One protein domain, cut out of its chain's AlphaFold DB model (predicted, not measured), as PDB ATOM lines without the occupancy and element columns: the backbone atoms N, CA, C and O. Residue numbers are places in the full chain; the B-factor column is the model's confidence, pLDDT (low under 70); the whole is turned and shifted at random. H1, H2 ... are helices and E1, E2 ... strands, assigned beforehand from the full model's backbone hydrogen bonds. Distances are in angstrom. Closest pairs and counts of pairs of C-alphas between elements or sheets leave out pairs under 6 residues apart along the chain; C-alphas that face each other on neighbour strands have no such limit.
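Overview. This is residues 23 to 128 of the 129 residues of an uncharacterized protein of Deinococcus deserti (strain DSM 17065 / CIP 109153 / LMG 22923 / VCD115) (UniProt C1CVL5). A long helix, H1, runs over one face of a strongly twisted sheet, E1 E2 E3, while a second small sheet, E4 E5 E6, stands beside the first, the two meeting where E1 and E6 touch. H1 makes much of the length and its last residues stick out, with residues 123 to 128 standing free; a long loop, residues 66 to 83, reaches out at the other end. The 106 printed residues hold six named strands and then one named helix, in the order E1 E2 E3 E4 E5 E6 H1; both sheets are antiparallel, ordered as named. The class is mixed, helices and strands, and the whole is compact, with a radius of gyration of the C-alphas of 14.9 A and spans of 47 by 32 by 24 A.

Along the chain. Find C-alpha 23 at (18.375, 26.708, 71.849); from there E1, residues 23 to 32, runs 25.4 A and bends by 66 degrees at residue 26. E2, residues 38 to 46, runs 25.3 A, and E3 takes residues 51 to 55. Look for E4 at residues 61 to 65, E5 at 84 to 89 and E6 at 92 to 97. H1, residues 101 to 126, starts at C-alpha 101, (10.251, 14.122, 80.778), and runs 37.7 A to C-alpha 126, (0.105, 45.113, 99.646).

Arrangement. Start with E1 E2 E3, a meander, each strand the antiparallel neighbour of the one before. In the hairpin E1 and E2, N 29 and O 41 are 2.9 A apart, within hydrogen-bond range; in the hairpin E2 and E3, so are N 54 and O 42, at 2.8 A. H1 is on one face of this sheet, making two layers, at a height over the sheet of 8.1 A. It lies over E1 and E2, slantwise to the strands at 33 degrees to E1 on the local plane. It touches E1, with the closest C-alphas, those of Ala 28 and Leu 107, 5.2 A apart. E1 also touches E6, where the closest C-alphas, those of Thr 24 and Leu 96, are 4.9 A apart. E4 E5 E6 is a second meander of hairpins: N 63 and O 86 are 2.9 A apart, and N 87 and O 94 are 2.8 A apart, within hydrogen-bond range. E4 and H1 are near each other, with 5 pairs of C-alphas within 10 A. E3 and E4 are apart. Every O i to N i+4 pair of H1 is within hydrogen-bond range.

Size, cuts and confidence. The farthest C-alphas, those of Pro 75 and Ala 128, are 47.6 A apart. The printed part has no cut. The link from E4 to E5, 18 residues, is long; the other links are tight. The mean pLDDT of the printed part is 91.2; look for values under 70 at residues 73 to 76 and 127 to 128.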
ATOM      1  N   VAL A  23      18.909  27.679  72.821       94.69
ATOM      2  CA  VAL A  23      18.375  26.708  71.849       94.69
ATOM      3  C   VAL A  23      17.754  25.467  72.469       94.69
ATOM      4  O   VAL A  23      17.052  24.760  71.759       94.69
ATOM      5  N   THR A  24      17.999  25.142  73.742       94.88
ATOM      6  CA  THR A  24      17.434  23.944  74.397       94.88
ATOM      7  C   THR A  24      17.381  24.118  75.906       94.88
ATOM      8  O   THR A  24      18.389  24.478  76.507       94.88
ATOM      9  N   LEU A  25      16.233  23.840  76.534       95.44
ATOM     10  CA  LEU A  25      16.095  23.939  77.989       95.44
ATOM     11  C   LEU A  25      16.759  22.743  78.685       95.44
ATOM     12  O   LEU A  25      16.581  21.593  78.279       95.44
ATOM     13  N   ARG A  26      17.482  23.018  79.773       94.62
ATOM     14  CA  ARG A  26      18.197  22.018  80.577       94.62
ATOM     15  C   ARG A  26      17.696  21.911  82.005       94.62
ATOM     16  O   ARG A  26      17.691  20.808  82.538       94.62
ATOM     17  N   ALA A  27      17.283  23.029  82.589       94.00
ATOM     18  CA  ALA A  27      16.698  23.090  83.921       94.00
ATOM     19  C   ALA A  27      15.895  24.386  84.084       94.00
ATOM     20  O   ALA A  27      16.119  25.363  83.361       94.00
ATOM     21  N   ALA A  28      15.002  24.407  85.068       95.69
ATOM     22  CA  ALA A  28      14.323  25.605  85.541       95.69
ATOM     23  C   ALA A  28      14.342  25.620  87.072       95.69
ATOM     24  O   ALA A  28      14.329  24.565  87.702       95.69
ATOM     25  N   SER A  29      14.406  26.807  87.667       94.81
ATOM     26  CA  SER A  29      14.430  26.959  89.119       94.81
ATOM     27  C   SER A  29      13.822  28.288  89.547       94.81
ATOM     28  O   SER A  29      13.947  29.295  88.850       94.81
ATOM     29  N   LEU A  30      13.174  28.282  90.708       95.31
ATOM     30  CA  LEU A  30      12.758  29.484  91.415       95.31
ATOM     31  C   LEU A  30      13.914  29.975  92.293       95.31
ATOM     32  O   LEU A  30      14.431  29.218  93.112       95.31
ATOM     33  N   ILE A  31      14.270  31.252  92.171       94.94
ATOM     34  CA  ILE A  31      15.269  31.913  93.014       94.94
ATOM     35  C   ILE A  31      14.625  33.147  93.650       94.94
ATOM     36  O   ILE A  31      13.938  33.909  92.972       94.94
ATOM     37  N   PHE A  32      14.844  33.346  94.950       94.19
ATOM     38  CA  PHE A  32      14.468  34.581  95.638       94.19
ATOM     39  C   PHE A  32      15.613  35.590  95.540       94.19
ATOM     40  O   PHE A  32      16.745  35.290  95.921       94.19
ATOM     41  N   GLU A  33      15.326  36.772  95.005       93.38
ATOM     42  CA  GLU A  33      16.297  37.857  94.852       93.38
ATOM     43  C   GLU A  33      16.462  38.639  96.169       93.38
ATOM     44  O   GLU A  33      15.752  38.394  97.146       93.38
ATOM     45  N   GLY A  34      17.434  39.555  96.237       88.56
ATOM     46  CA  GLY A  34      17.852  40.207  97.491       88.56
ATOM     47  C   GLY A  34      16.764  40.994  98.240       88.56
ATOM     48  O   GLY A  34      16.914  41.259  99.427       88.56
ATOM     49  N   ASP A  35      15.658  41.335  97.580       86.75
ATOM     50  CA  ASP A  35      14.464  41.963  98.160       86.75
ATOM     51  C   ASP A  35      13.358  40.947  98.530       86.75
ATOM     52  O   ASP A  35      12.202  41.321  98.762       86.75
ATOM     53  N   GLY A  36      13.699  39.658  98.548       90.06
ATOM     54  CA  GLY A  36      12.786  38.542  98.777       90.06
ATOM     55  C   GLY A  36      11.836  38.284  97.609       90.06
ATOM     56  O   GLY A  36      10.863  37.548  97.772       90.06
ATOM     57  N   ARG A  37      12.058  38.902  96.444       93.62
ATOM     58  CA  ARG A  37      11.189  38.727  95.285       93.62
ATOM     59  C   ARG A  37      11.427  37.371  94.618       93.62
ATOM     60  O   ARG A  37      12.566  37.065  94.271       93.62
ATOM     61  N   PRO A  38      10.378  36.564  94.388       96.06
ATOM     62  CA  PRO A  38      10.508  35.329  93.628       96.06
ATOM     63  C   PRO A  38      10.737  35.636  92.143       96.06
ATOM     64  O   PRO A  38       9.994  36.420  91.548       96.06
ATOM     65  N   ALA A  39      11.737  34.992  91.546       96.44
ATOM     66  CA  ALA A  39      12.059  35.091  90.130       96.44
ATOM     67  C   ALA A  39      12.329  33.702  89.536       96.44
ATOM     68  O   ALA A  39      13.037  32.874  90.113       96.44
ATOM     69  N   LEU A  40      11.765  33.445  88.357       97.56
ATOM     70  CA  LEU A  40      12.014  32.216  87.615       97.56
ATOM     71  C   LEU A  40      13.307  32.345  86.802       97.56
ATOM     72  O   LEU A  40      13.480  33.287  86.027       97.56
ATOM     73  N   TYR A  41      14.188  31.363  86.942       96.88
ATOM     74  CA  TYR A  41      15.416  31.231  86.172       96.88
ATOM     75  C   TYR A  41      15.381  29.958  85.337       96.88
ATOM     76  O   TYR A  41      14.888  28.914  85.769       96.88
ATOM     77  N   VAL A  42      15.934  30.038  84.132       96.69
ATOM     78  CA  VAL A  42      16.073  28.902  83.224       96.69
ATOM     79  C   VAL A  42      17.521  28.733  82.809       96.69
ATOM     80  O   VAL A  42      18.228  29.703  82.539       96.69
ATOM     81  N   CYS A  43      17.963  27.483  82.743       96.00
ATOM     82  CA  CYS A  43      19.253  27.125  82.183       96.00
ATOM     83  C   CYS A  43      19.038  26.503  80.807       96.00
ATOM     84  O   CYS A  43      18.221  25.587  80.659       96.00
ATOM     85  N   ALA A  44      19.754  27.002  79.805       96.25
ATOM     86  CA  ALA A  44      19.622  26.542  78.432       96.25
ATOM     87  C   ALA A  44      20.977  26.446  77.728       96.25
ATOM     88  O   ALA A  44      21.853  27.284  77.943       96.25
ATOM     89  N   ASP A  45      21.116  25.445  76.860       95.06
ATOM     90  CA  ASP A  45      22.239  25.356  75.929       95.06
ATOM     91  C   ASP A  45      22.113  26.455  74.870       95.06
ATOM     92  O   ASP A  45      21.002  26.824  74.471       95.06
ATOM     93  N   ASN A  46      23.247  26.949  74.380       93.00
ATOM     94  CA  ASN A  46      23.324  27.781  73.186       93.00
ATOM     95  C   ASN A  46      23.823  26.975  71.966       93.00
ATOM     96  O   ASN A  46      24.110  25.780  72.050       93.00
ATOM     97  N   TYR A  47      23.966  27.634  70.815       88.69
ATOM     98  CA  TYR A  47      24.457  27.007  69.578       88.69
ATOM     99  C   TYR A  47      25.913  26.507  69.649       88.69
ATOM    100  O   TYR A  47      26.326  25.736  68.787       88.69
ATOM    101  N   THR A  48      26.691  26.916  70.659       90.69
ATOM    102  CA  THR A  48      28.054  26.421  70.914       90.69
ATOM    103  C   THR A  48      28.086  25.285  71.940       90.69
ATOM    104  O   THR A  48      29.167  24.863  72.341       90.69
ATOM    105  N   GLY A  49      26.925  24.796  72.397       85.00
ATOM    106  CA  GLY A  49      26.822  23.772  73.443       85.00
ATOM    107  C   GLY A  49      27.204  24.273  74.840       85.00
ATOM    108  O   GLY A  49      27.513  23.478  75.723       85.00
ATOM    109  N   THR A  50      27.236  25.590  75.043       92.69
ATOM    110  CA  THR A  50      27.536  26.218  76.331       92.69
ATOM    111  C   THR A  50      26.245  26.489  77.090       92.69
ATOM    112  O   THR A  50      25.281  27.007  76.524       92.69
ATOM    113  N   LEU A  51      26.244  26.171  78.385       93.06
ATOM    114  CA  LEU A  51      25.126  26.454  79.278       93.06
ATOM    115  C   LEU A  51      25.092  27.942  79.630       93.06
ATOM    116  O   LEU A  51      26.071  28.496  80.129       93.06
ATOM    117  N   GLY A  52      23.942  28.570  79.405       94.19
ATOM    118  CA  GLY A  52      23.624  29.911  79.882       94.19
ATOM    119  C   GLY A  52      22.527  29.868  80.942       94.19
ATOM    120  O   GLY A  52      21.615  29.042  80.866       94.19
ATOM    121  N   LEU A  53      22.612  30.768  81.922       95.44
ATOM    122  CA  LEU A  53      21.560  31.026  82.901       95.44
ATOM    123  C   LEU A  53      20.819  32.308  82.509       95.44
ATOM    124  O   LEU A  53      21.451  33.336  82.276       95.44
ATOM    125  N   TYR A  54      19.491  32.251  82.463       95.88
ATOM    126  CA  TYR A  54      18.646  33.368  82.059       95.88
ATOM    127  C   TYR A  54      17.544  33.607  83.090       95.88
ATOM    128  O   TYR A  54      16.865  32.669  83.511       95.88
ATOM    129  N   ARG A  55      17.341  34.871  83.467       96.12
ATOM    130  CA  ARG A  55      16.193  35.305  84.273       96.12
ATOM    131  C   ARG A  55      14.985  35.482  83.360       96.12
ATOM    132  O   ARG A  55      15.073  36.207  82.370       96.12
ATOM    133  N   VAL A  56      13.862  34.848  83.684       96.56
ATOM    134  CA  VAL A  56      12.617  35.000  82.920       96.56
ATOM    135  C   VAL A  56      12.030  36.394  83.188       96.56
ATOM    136  O   VAL A  56      11.909  36.776  84.356       96.56
ATOM    137  N   PRO A  57      11.676  37.181  82.150       95.06
ATOM    138  CA  PRO A  57      11.024  38.474  82.345       95.06
ATOM    139  C   PRO A  57       9.683  38.339  83.070       95.06
ATOM    140  O   PRO A  57       8.977  37.344  82.928       95.06
ATOM    141  N   GLU A  58       9.311  39.352  83.844       90.81
ATOM    142  CA  GLU A  58       8.142  39.296  84.736       90.81
ATOM    143  C   GLU A  58       6.809  39.386  83.994       90.81
ATOM    144  O   GLU A  58       5.802  38.853  84.454       90.81
ATOM    145  N   ASP A  59       6.811  40.060  82.851       92.69
ATOM    146  CA  ASP A  59       5.696  40.170  81.917       92.69
ATOM    147  C   ASP A  59       5.626  38.975  80.950       92.69
ATOM    148  O   ASP A  59       4.743  38.915  80.092       92.69
ATOM    149  N   CYS A  60       6.543  38.009  81.076       95.62
ATOM    150  CA  CYS A  60       6.610  36.872  80.178       95.62
ATOM    151  C   CYS A  60       5.465  35.886  80.429       95.62
ATOM    152  O   CYS A  60       5.314  35.309  81.508       95.62
ATOM    153  N   ARG A  61       4.697  35.608  79.375       96.12
ATOM    154  CA  ARG A  61       3.781  34.476  79.322       96.12
ATOM    155  C   ARG A  61       4.555  33.208  78.973       96.12
ATOM    156  O   ARG A  61       5.187  33.128  77.919       96.12
ATOM    157  N   VAL A  62       4.428  32.188  79.819       97.25
ATOM    158  CA  VAL A  62       5.031  30.867  79.595       97.25
ATOM    159  C   VAL A  62       3.960  29.869  79.163       97.25
ATOM    160  O   VAL A  62       2.918  29.750  79.803       97.25
ATOM    161  N   THR A  63       4.193  29.152  78.064       97.38
ATOM    162  CA  THR A  63       3.320  28.067  77.582       97.38
ATOM    163  C   THR A  63       4.134  26.796  77.386       97.38
ATOM    164  O   THR A  63       5.131  26.809  76.668       97.38
ATOM    165  N   VAL A  64       3.695  25.685  77.978       96.81
ATOM    166  CA  VAL A  64       4.350  24.378  77.837       96.81
ATOM    167  C   VAL A  64       3.567  23.518  76.848       96.81
ATOM    168  O   VAL A  64       2.364  23.320  76.996       96.81
ATOM    169  N   LYS A  65       4.256  23.007  75.826       96.19
ATOM    170  CA  LYS A  65       3.752  22.016  74.872       96.19
ATOM    171  C   LYS A  65       4.441  20.687  75.156       96.19
ATOM    172  O   LYS A  65       5.604  20.508  74.807       96.19
ATOM    173  N   ALA A  66       3.721  19.770  75.784       93.12
ATOM    174  CA  ALA A  66       4.180  18.417  76.068       93.12
ATOM    175  C   ALA A  66       2.981  17.449  76.021       93.12
ATOM    176  O   ALA A  66       1.839  17.904  76.141       93.12
ATOM    177  N   PRO A  67       3.205  16.136  75.838       89.12
ATOM    178  CA  PRO A  67       2.155  15.128  75.937       89.12
ATOM    179  C   PRO A  67       1.434  15.189  77.283       89.12
ATOM    180  O   PRO A  67       2.054  15.449  78.316       89.12
ATOM    181  N   HIS A  68       0.133  14.907  77.263       84.69
ATOM    182  CA  HIS A  68      -0.671  14.784  78.468       84.69
ATOM    183  C   HIS A  68      -1.494  13.483  78.428       84.69
ATOM    184  O   HIS A  68      -2.231  13.290  77.458       84.69
ATOM    185  N   PRO A  69      -1.384  12.598  79.440       85.50
ATOM    186  CA  PRO A  69      -0.488  12.699  80.598       85.50
ATOM    187  C   PRO A  69       0.997  12.603  80.202       85.50
ATOM    188  O   PRO A  69       1.342  12.070  79.144       85.50
ATOM    189  N   LEU A  70       1.887  13.132  81.049       87.06
ATOM    190  CA  LEU A  70       3.322  12.908  80.867       87.06
ATOM    191  C   LEU A  70       3.623  11.413  81.063       87.06
ATOM    192  O   LEU A  70       3.099  10.829  82.011       87.06
ATOM    193  N   PRO A  71       4.490  10.799  80.238       82.69
ATOM    194  CA  PRO A  71       4.821   9.386  80.384       82.69
ATOM    195  C   PRO A  71       5.337   9.036  81.788       82.69
ATOM    196  O   PRO A  71       6.127   9.784  82.381       82.69
ATOM    197  N   GLU A  72       4.920   7.888  82.317       76.31
ATOM    198  CA  GLU A  72       5.377   7.400  83.621       76.31
ATOM    199  C   GLU A  72       6.857   6.985  83.614       76.31
ATOM    200  O   GLU A  72       7.489   6.817  82.569       76.31
ATOM    201  N   ALA A  73       7.451   6.938  84.808       62.66
ATOM    202  CA  ALA A  73       8.892   6.889  85.010       62.66
ATOM    203  C   ALA A  73       9.540   5.604  84.460       62.66
ATOM    204  O   ALA A  73       9.427   4.527  85.034       62.66
ATOM    205  N   GLY A  74      10.303   5.759  83.378       61.09
ATOM    206  CA  GLY A  74      11.400   4.876  82.988       61.09
ATOM    207  C   GLY A  74      12.736   5.631  83.070       61.09
ATOM    208  O   GLY A  74      12.736   6.865  83.093       61.09
ATOM    209  N   PRO A  75      13.887   4.936  83.089       58.88
ATOM    210  CA  PRO A  75      15.199   5.532  83.371       58.88
ATOM    211  C   PRO A  75      15.573   6.704  82.450       58.88
ATOM    212  O   PRO A  75      16.338   7.577  82.859       58.88
ATOM    213  N   ARG A  76      15.025   6.758  81.227       61.94
ATOM    214  CA  ARG A  76      15.112   7.901  80.306       61.94
ATOM    215  C   ARG A  76      13.886   7.940  79.405       61.94
ATOM    216  O   ARG A  76      13.874   7.290  78.365       61.94
ATOM    217  N   VAL A  77      12.868   8.712  79.779       79.88
ATOM    218  CA  VAL A  77      11.782   9.010  78.841       79.88
ATOM    219  C   VAL A  77      12.072  10.334  78.156       79.88
ATOM    220  O   VAL A  77      12.031  11.404  78.773       79.88
ATOM    221  N   PHE A  78      12.421  10.241  76.878       88.06
ATOM    222  CA  PHE A  78      12.493  11.396  76.004       88.06
ATOM    223  C   PHE A  78      11.082  11.814  75.601       88.06
ATOM    224  O   PHE A  78      10.194  10.982  75.419       88.06
ATOM    225  N   LEU A  79      10.880  13.116  75.480       89.12
ATOM    226  CA  LEU A  79       9.652  13.675  74.950       89.12
ATOM    227  C   LEU A  79       9.656  13.603  73.417       89.12
ATOM    228  O   LEU A  79      10.726  13.670  72.803       89.12
ATOM    229  N   PRO A  80       8.480  13.476  72.778       88.94
ATOM    230  CA  PRO A  80       8.394  13.472  71.327       88.94
ATOM    231  C   PRO A  80       8.871  14.807  70.751       88.94
ATOM    232  O   PRO A  80       8.758  15.862  71.389       88.94
ATOM    233  N   ALA A  81       9.364  14.756  69.512       89.19
ATOM    234  CA  ALA A  81       9.733  15.948  68.760       89.19
ATOM    235  C   ALA A  81       8.575  16.961  68.739       89.19
ATOM    236  O   ALA A  81       7.407  16.592  68.642       89.19
ATOM    237  N   GLY A  82       8.911  18.246  68.856       90.44
ATOM    238  CA  GLY A  82       7.929  19.327  68.977       90.44
ATOM    239  C   GLY A  82       7.499  19.643  70.413       90.44
ATOM    240  O   GLY A  82       6.851  20.670  70.622       90.44
ATOM    241  N   SER A  83       7.901  18.836  71.403       95.31
ATOM    242  CA  SER A  83       7.759  19.217  72.812       95.31
ATOM    243  C   SER A  83       8.663  20.409  73.125       95.31
ATOM    244  O   SER A  83       9.859  20.389  72.824       95.31
ATOM    245  N   ALA A  84       8.094  21.468  73.693       97.06
ATOM    246  CA  ALA A  84       8.782  22.738  73.883       97.06
ATOM    247  C   ALA A  84       8.129  23.592  74.971       97.06
ATOM    248  O   ALA A  84       6.937  23.474  75.252       97.06
ATOM    249  N   VAL A  85       8.901  24.518  75.525       97.56
ATOM    250  CA  VAL A  85       8.395  25.659  76.286       97.56
ATOM    251  C   VAL A  85       8.507  26.917  75.434       97.56
ATOM    252  O   VAL A  85       9.469  27.111  74.690       97.56
ATOM    253  N   ILE A  86       7.493  27.766  75.518       97.69
ATOM    254  CA  ILE A  86       7.390  29.019  74.783       97.69
ATOM    255  C   ILE A  86       7.354  30.150  75.800       97.69
ATOM    256  O   ILE A  86       6.471  30.176  76.653       97.69
ATOM    257  N   PHE A  87       8.293  31.078  75.664       97.62
ATOM    258  CA  PHE A  87       8.383  32.322  76.415       97.62
ATOM    259  C   PHE A  87       7.991  33.466  75.489       97.62
ATOM    260  O   PHE A  87       8.595  33.630  74.427       97.62
ATOM    261  N   GLU A  88       6.973  34.231  75.861       96.56
ATOM    262  CA  GLU A  88       6.430  35.309  75.037       96.56
ATOM    263  C   GLU A  88       6.248  36.581  75.865       96.56
ATOM    264  O   GLU A  88       5.734  36.541  76.976       96.56
ATOM    265  N   THR A  89       6.691  37.705  75.318       95.12
ATOM    266  CA  THR A  89       6.447  39.068  75.820       95.12
ATOM    267  C   THR A  89       5.771  39.863  74.699       95.12
ATOM    268  O   THR A  89       5.589  39.338  73.597       95.12
ATOM    269  N   ALA A  90       5.423  41.130  74.934       91.44
ATOM    270  CA  ALA A  90       4.839  41.979  73.889       91.44
ATOM    271  C   ALA A  90       5.740  42.112  72.643       91.44
ATOM    272  O   ALA A  90       5.243  42.195  71.520       91.44
ATOM    273  N   ASP A  91       7.060  42.079  72.845       90.38
ATOM    274  CA  ASP A  91       8.053  42.387  71.817       90.38
ATOM    275  C   ASP A  91       8.842  41.166  71.344       90.38
ATOM    276  O   ASP A  91       9.718  41.302  70.491       90.38
ATOM    277  N   SER A  92       8.683  39.995  71.960       93.81
ATOM    278  CA  SER A  92       9.672  38.918  71.826       93.81
ATOM    279  C   SER A  92       9.088  37.539  72.083       93.81
ATOM    280  O   SER A  92       8.230  37.367  72.948       93.81
ATOM    281  N   LYS A  93       9.602  36.536  71.364       94.56
ATOM    282  CA  LYS A  93       9.209  35.131  71.519       94.56
ATOM    283  C   LYS A  93      10.422  34.213  71.433       94.56
ATOM    284  O   LYS A  93      11.168  34.265  70.458       94.56
ATOM    285  N   THR A  94      10.577  33.329  72.412       96.31
ATOM    286  CA  THR A  94      11.599  32.278  72.419       96.31
ATOM    287  C   THR A  94      10.940  30.924  72.628       96.31
ATOM    288  O   THR A  94      10.123  30.749  73.528       96.31
ATOM    289  N   VAL A  95      11.299  29.956  71.789       96.50
ATOM    290  CA  VAL A  95      10.832  28.571  71.888       96.50
ATOM    291  C   VAL A  95      12.036  27.706  72.223       96.50
ATOM    292  O   VAL A  95      12.975  27.650  71.435       96.50
ATOM    293  N   LEU A  96      12.009  27.044  73.379       96.75
ATOM    294  CA  LEU A  96      13.052  26.111  73.789       96.75
ATOM    295  C   LEU A  96      12.500  24.678  73.748       96.75
ATOM    296  O   LEU A  96      11.525  24.387  74.443       96.75
ATOM    297  N   PRO A  97      13.102  23.773  72.960       95.50
ATOM    298  CA  PRO A  97      12.836  22.345  73.005       95.50
ATOM    299  C   PRO A  97      12.914  21.766  74.422       95.50
ATOM    300  O   PRO A  97      13.797  22.115  75.213       95.50
ATOM    301  N   LEU A  98      12.001  20.836  74.703       93.38
ATOM    302  CA  LEU A  98      11.970  19.997  75.896       93.38
ATOM    303  C   LEU A  98      12.215  18.553  75.464       93.38
ATOM    304  O   LEU A  98      11.334  17.918  74.894       93.38
ATOM    305  N   HIS A  99      13.408  18.026  75.732       88.31
ATOM    306  CA  HIS A  99      13.773  16.685  75.260       88.31
ATOM    307  C   HIS A  99      13.500  15.576  76.265       88.31
ATOM    308  O   HIS A  99      13.357  14.429  75.861       88.31
ATOM    309  N   ALA A 100      13.436  15.877  77.560       90.44
ATOM    310  CA  ALA A 100      13.322  14.867  78.605       90.44
ATOM    311  C   ALA A 100      12.106  15.128  79.492       90.44
ATOM    312  O   ALA A 100      11.868  16.263  79.911       90.44
ATOM    313  N   VAL A 101      11.389  14.057  79.846       90.69
ATOM    314  CA  VAL A 101      10.251  14.122  80.778       90.69
ATOM    315  C   VAL A 101      10.677  14.714  82.121       90.69
ATOM    316  O   VAL A 101       9.938  15.511  82.690       90.69
ATOM    317  N   ARG A 102      11.895  14.399  82.589       91.00
ATOM    318  CA  ARG A 102      12.485  14.993  83.799       91.00
ATOM    319  C   ARG A 102      12.473  16.525  83.747       91.00
ATOM    320  O   ARG A 102      11.917  17.148  84.639       91.00
ATOM    321  N   VAL A 103      13.037  17.113  82.690       92.12
ATOM    322  CA  VAL A 103      13.146  18.576  82.538       92.12
ATOM    323  C   VAL A 103      11.761  19.215  82.440       92.12
ATOM    324  O   VAL A 103      11.528  20.291  82.976       92.12
ATOM    325  N   CYS A 104      10.810  18.538  81.789       93.94
ATOM    326  CA  CYS A 104       9.433  19.018  81.729       93.94
ATOM    327  C   CYS A 104       8.758  19.027  83.106       93.94
ATOM    328  O   CYS A 104       8.050  19.981  83.412       93.94
ATOM    329  N   ARG A 105       8.974  18.001  83.939       92.75
ATOM    330  CA  ARG A 105       8.451  17.970  85.314       92.75
ATOM    331  C   ARG A 105       9.060  19.081  86.165       92.75
ATOM    332  O   ARG A 105       8.304  19.840  86.756       92.75
ATOM    333  N   GLU A 106      10.387  19.223  86.135       93.56
ATOM    334  CA  GLU A 106      11.103  20.297  86.844       93.56
ATOM    335  C   GLU A 106      10.580  21.684  86.442       93.56
ATOM    336  O   GLU A 106      10.350  22.539  87.292       93.56
ATOM    337  N   LEU A 107      10.337  21.907  85.146       96.25
ATOM    338  CA  LEU A 107       9.770  23.160  84.654       96.25
ATOM    339  C   LEU A 107       8.343  23.402  85.161       96.25
ATOM    340  O   LEU A 107       8.036  24.517  85.571       96.25
ATOM    341  N   LEU A 108       7.467  22.396  85.094       95.38
ATOM    342  CA  LEU A 108       6.076  22.533  85.540       95.38
ATOM    343  C   LEU A 108       6.000  22.827  87.040       95.38
ATOM    344  O   LEU A 108       5.292  23.750  87.436       95.38
ATOM    345  N   GLU A 109       6.785  22.111  87.843       95.25
ATOM    346  CA  GLU A 109       6.901  22.347  89.283       95.25
ATOM    347  C   GLU A 109       7.436  23.757  89.570       95.25
ATOM    348  O   GLU A 109       6.825  24.513  90.323       95.25
ATOM    349  N   ALA A 110       8.520  24.174  88.907       96.56
ATOM    350  CA  ALA A 110       9.073  25.516  89.083       96.56
ATOM    351  C   ALA A 110       8.067  26.622  88.718       96.56
ATOM    352  O   ALA A 110       8.016  27.650  89.393       96.56
ATOM    353  N   LEU A 111       7.258  26.423  87.671       96.56
ATOM    354  CA  LEU A 111       6.214  27.369  87.267       96.56
ATOM    355  C   LEU A 111       5.099  27.477  88.310       96.56
ATOM    356  O   LEU A 111       4.677  28.590  88.628       96.56
ATOM    357  N   GLU A 112       4.639  26.347  88.845       95.75
ATOM    358  CA  GLU A 112       3.605  26.303  89.881       95.75
ATOM    359  C   GLU A 112       4.084  26.983  91.169       95.75
ATOM    360  O   GLU A 112       3.433  27.904  91.674       95.75
ATOM    361  N   VAL A 113       5.273  26.609  91.646       96.19
ATOM    362  CA  VAL A 113       5.861  27.184  92.861       96.19
ATOM    363  C   VAL A 113       6.142  28.678  92.672       96.19
ATOM    364  O   VAL A 113       5.848  29.472  93.566       96.19
ATOM    365  N   HIS A 114       6.644  29.105  91.508       96.06
ATOM    366  CA  HIS A 114       6.853  30.523  91.206       96.06
ATOM    367  C   HIS A 114       5.539  31.315  91.206       96.06
ATOM    368  O   HIS A 114       5.490  32.405  91.777       96.06
ATOM    369  N   ALA A 115       4.469  30.779  90.609       93.69
ATOM    370  CA  ALA A 115       3.165  31.437  90.601       93.69
ATOM    371  C   ALA A 115       2.627  31.630  92.027       93.69
ATOM    372  O   ALA A 115       2.192  32.733  92.371       93.69
ATOM    373  N   HIS A 116       2.724  30.595  92.865       95.12
ATOM    374  CA  HIS A 116       2.324  30.671  94.266       95.12
ATOM    375  C   HIS A 116       3.178  31.679  95.051       95.12
ATOM    376  O   HIS A 116       2.646  32.577  95.704       95.12
ATOM    377  N   ALA A 117       4.506  31.601  94.927       94.81
ATOM    378  CA  ALA A 117       5.424  32.508  95.608       94.81
ATOM    379  C   ALA A 117       5.181  33.974  95.212       94.81
ATOM    380  O   ALA A 117       5.178  34.858  96.069       94.81
ATOM    381  N   LEU A 118       4.939  34.243  93.924       92.69
ATOM    382  CA  LEU A 118       4.681  35.590  93.418       92.69
ATOM    383  C   LEU A 118       3.369  36.169  93.959       92.69
ATOM    384  O   LEU A 118       3.314  37.361  94.267       92.69
ATOM    385  N   GLN A 119       2.322  35.350  94.083       92.44
ATOM    386  CA  GLN A 119       1.062  35.761  94.706       92.44
ATOM    387  C   GLN A 119       1.267  36.112  96.184       92.44
ATOM    388  O   GLN A 119       0.887  37.206  96.604       92.44
ATOM    389  N   SER A 120       1.938  35.242  96.940       92.94
ATOM    390  CA  SER A 120       2.231  35.454  98.362       92.94
ATOM    391  C   SER A 120       3.083  36.704  98.599       92.94
ATOM    392  O   SER A 120       2.756  37.530  99.449       92.94
ATOM    393  N   TRP A 121       4.134  36.912  97.800       92.81
ATOM    394  CA  TRP A 121       4.981  38.105  97.888       92.81
ATOM    395  C   TRP A 121       4.198  39.398  97.611       92.81
ATOM    396  O   TRP A 121       4.331  40.373  98.354       92.81
ATOM    397  N   LYS A 122       3.331  39.407  96.586       91.31
ATOM    398  CA  LYS A 122       2.461  40.559  96.285       91.31
ATOM    399  C   LYS A 122       1.498  40.853  97.435       91.31
ATOM    400  O   LYS A 122       1.374  42.012  97.821       91.31
ATOM    401  N   ALA A 123       0.866  39.822  97.999       91.38
ATOM    402  CA  ALA A 123      -0.053  39.969  99.125       91.38
ATOM    403  C   ALA A 123       0.645  40.567 100.357       91.38
ATOM    404  O   ALA A 123       0.139  41.521 100.946       91.38
ATOM    405  N   HIS A 124       1.844  40.083 100.697       88.69
ATOM    406  CA  HIS A 124       2.622  40.626 101.813       88.69
ATOM    407  C   HIS A 124       3.007  42.094 101.619       88.69
ATOM    408  O   HIS A 124       2.938  42.866 102.570       88.69
ATOM    409  N   ARG A 125       3.380  42.512 100.403       85.38
ATOM    410  CA  ARG A 125       3.720  43.923 100.149       85.38
ATOM    411  C   ARG A 125       2.506  44.842 100.096       85.38
ATOM    412  O   ARG A 125       2.639  46.010 100.432       85.38
ATOM    413  N   GLN A 126       1.348  44.338  99.678       78.94
ATOM    414  CA  GLN A 126       0.105  45.113  99.646       78.94
ATOM    415  C   GLN A 126      -0.547  45.236 101.029       78.94
ATOM    416  O   GLN A 126      -1.192  46.241 101.292       78.94
ATOM    417  N   GLY A 127      -0.363  44.249 101.910       67.94
ATOM    418  CA  GLY A 127      -0.835  44.298 103.300       67.94
ATOM    419  C   GLY A 127       0.114  44.999 104.281       67.94
ATOM    420  O   GLY A 127      -0.248  45.178 105.439       67.94
ATOM    421  N   ALA A 128       1.322  45.368 103.844       58.47
ATOM    422  CA  ALA A 128       2.320  46.091 104.639       58.47
ATOM    423  C   ALA A 128       2.361  47.607 104.338       58.47
ATOM    424  O   ALA A 128       3.294  48.279 104.780       58.47
TER     425      ALA A 128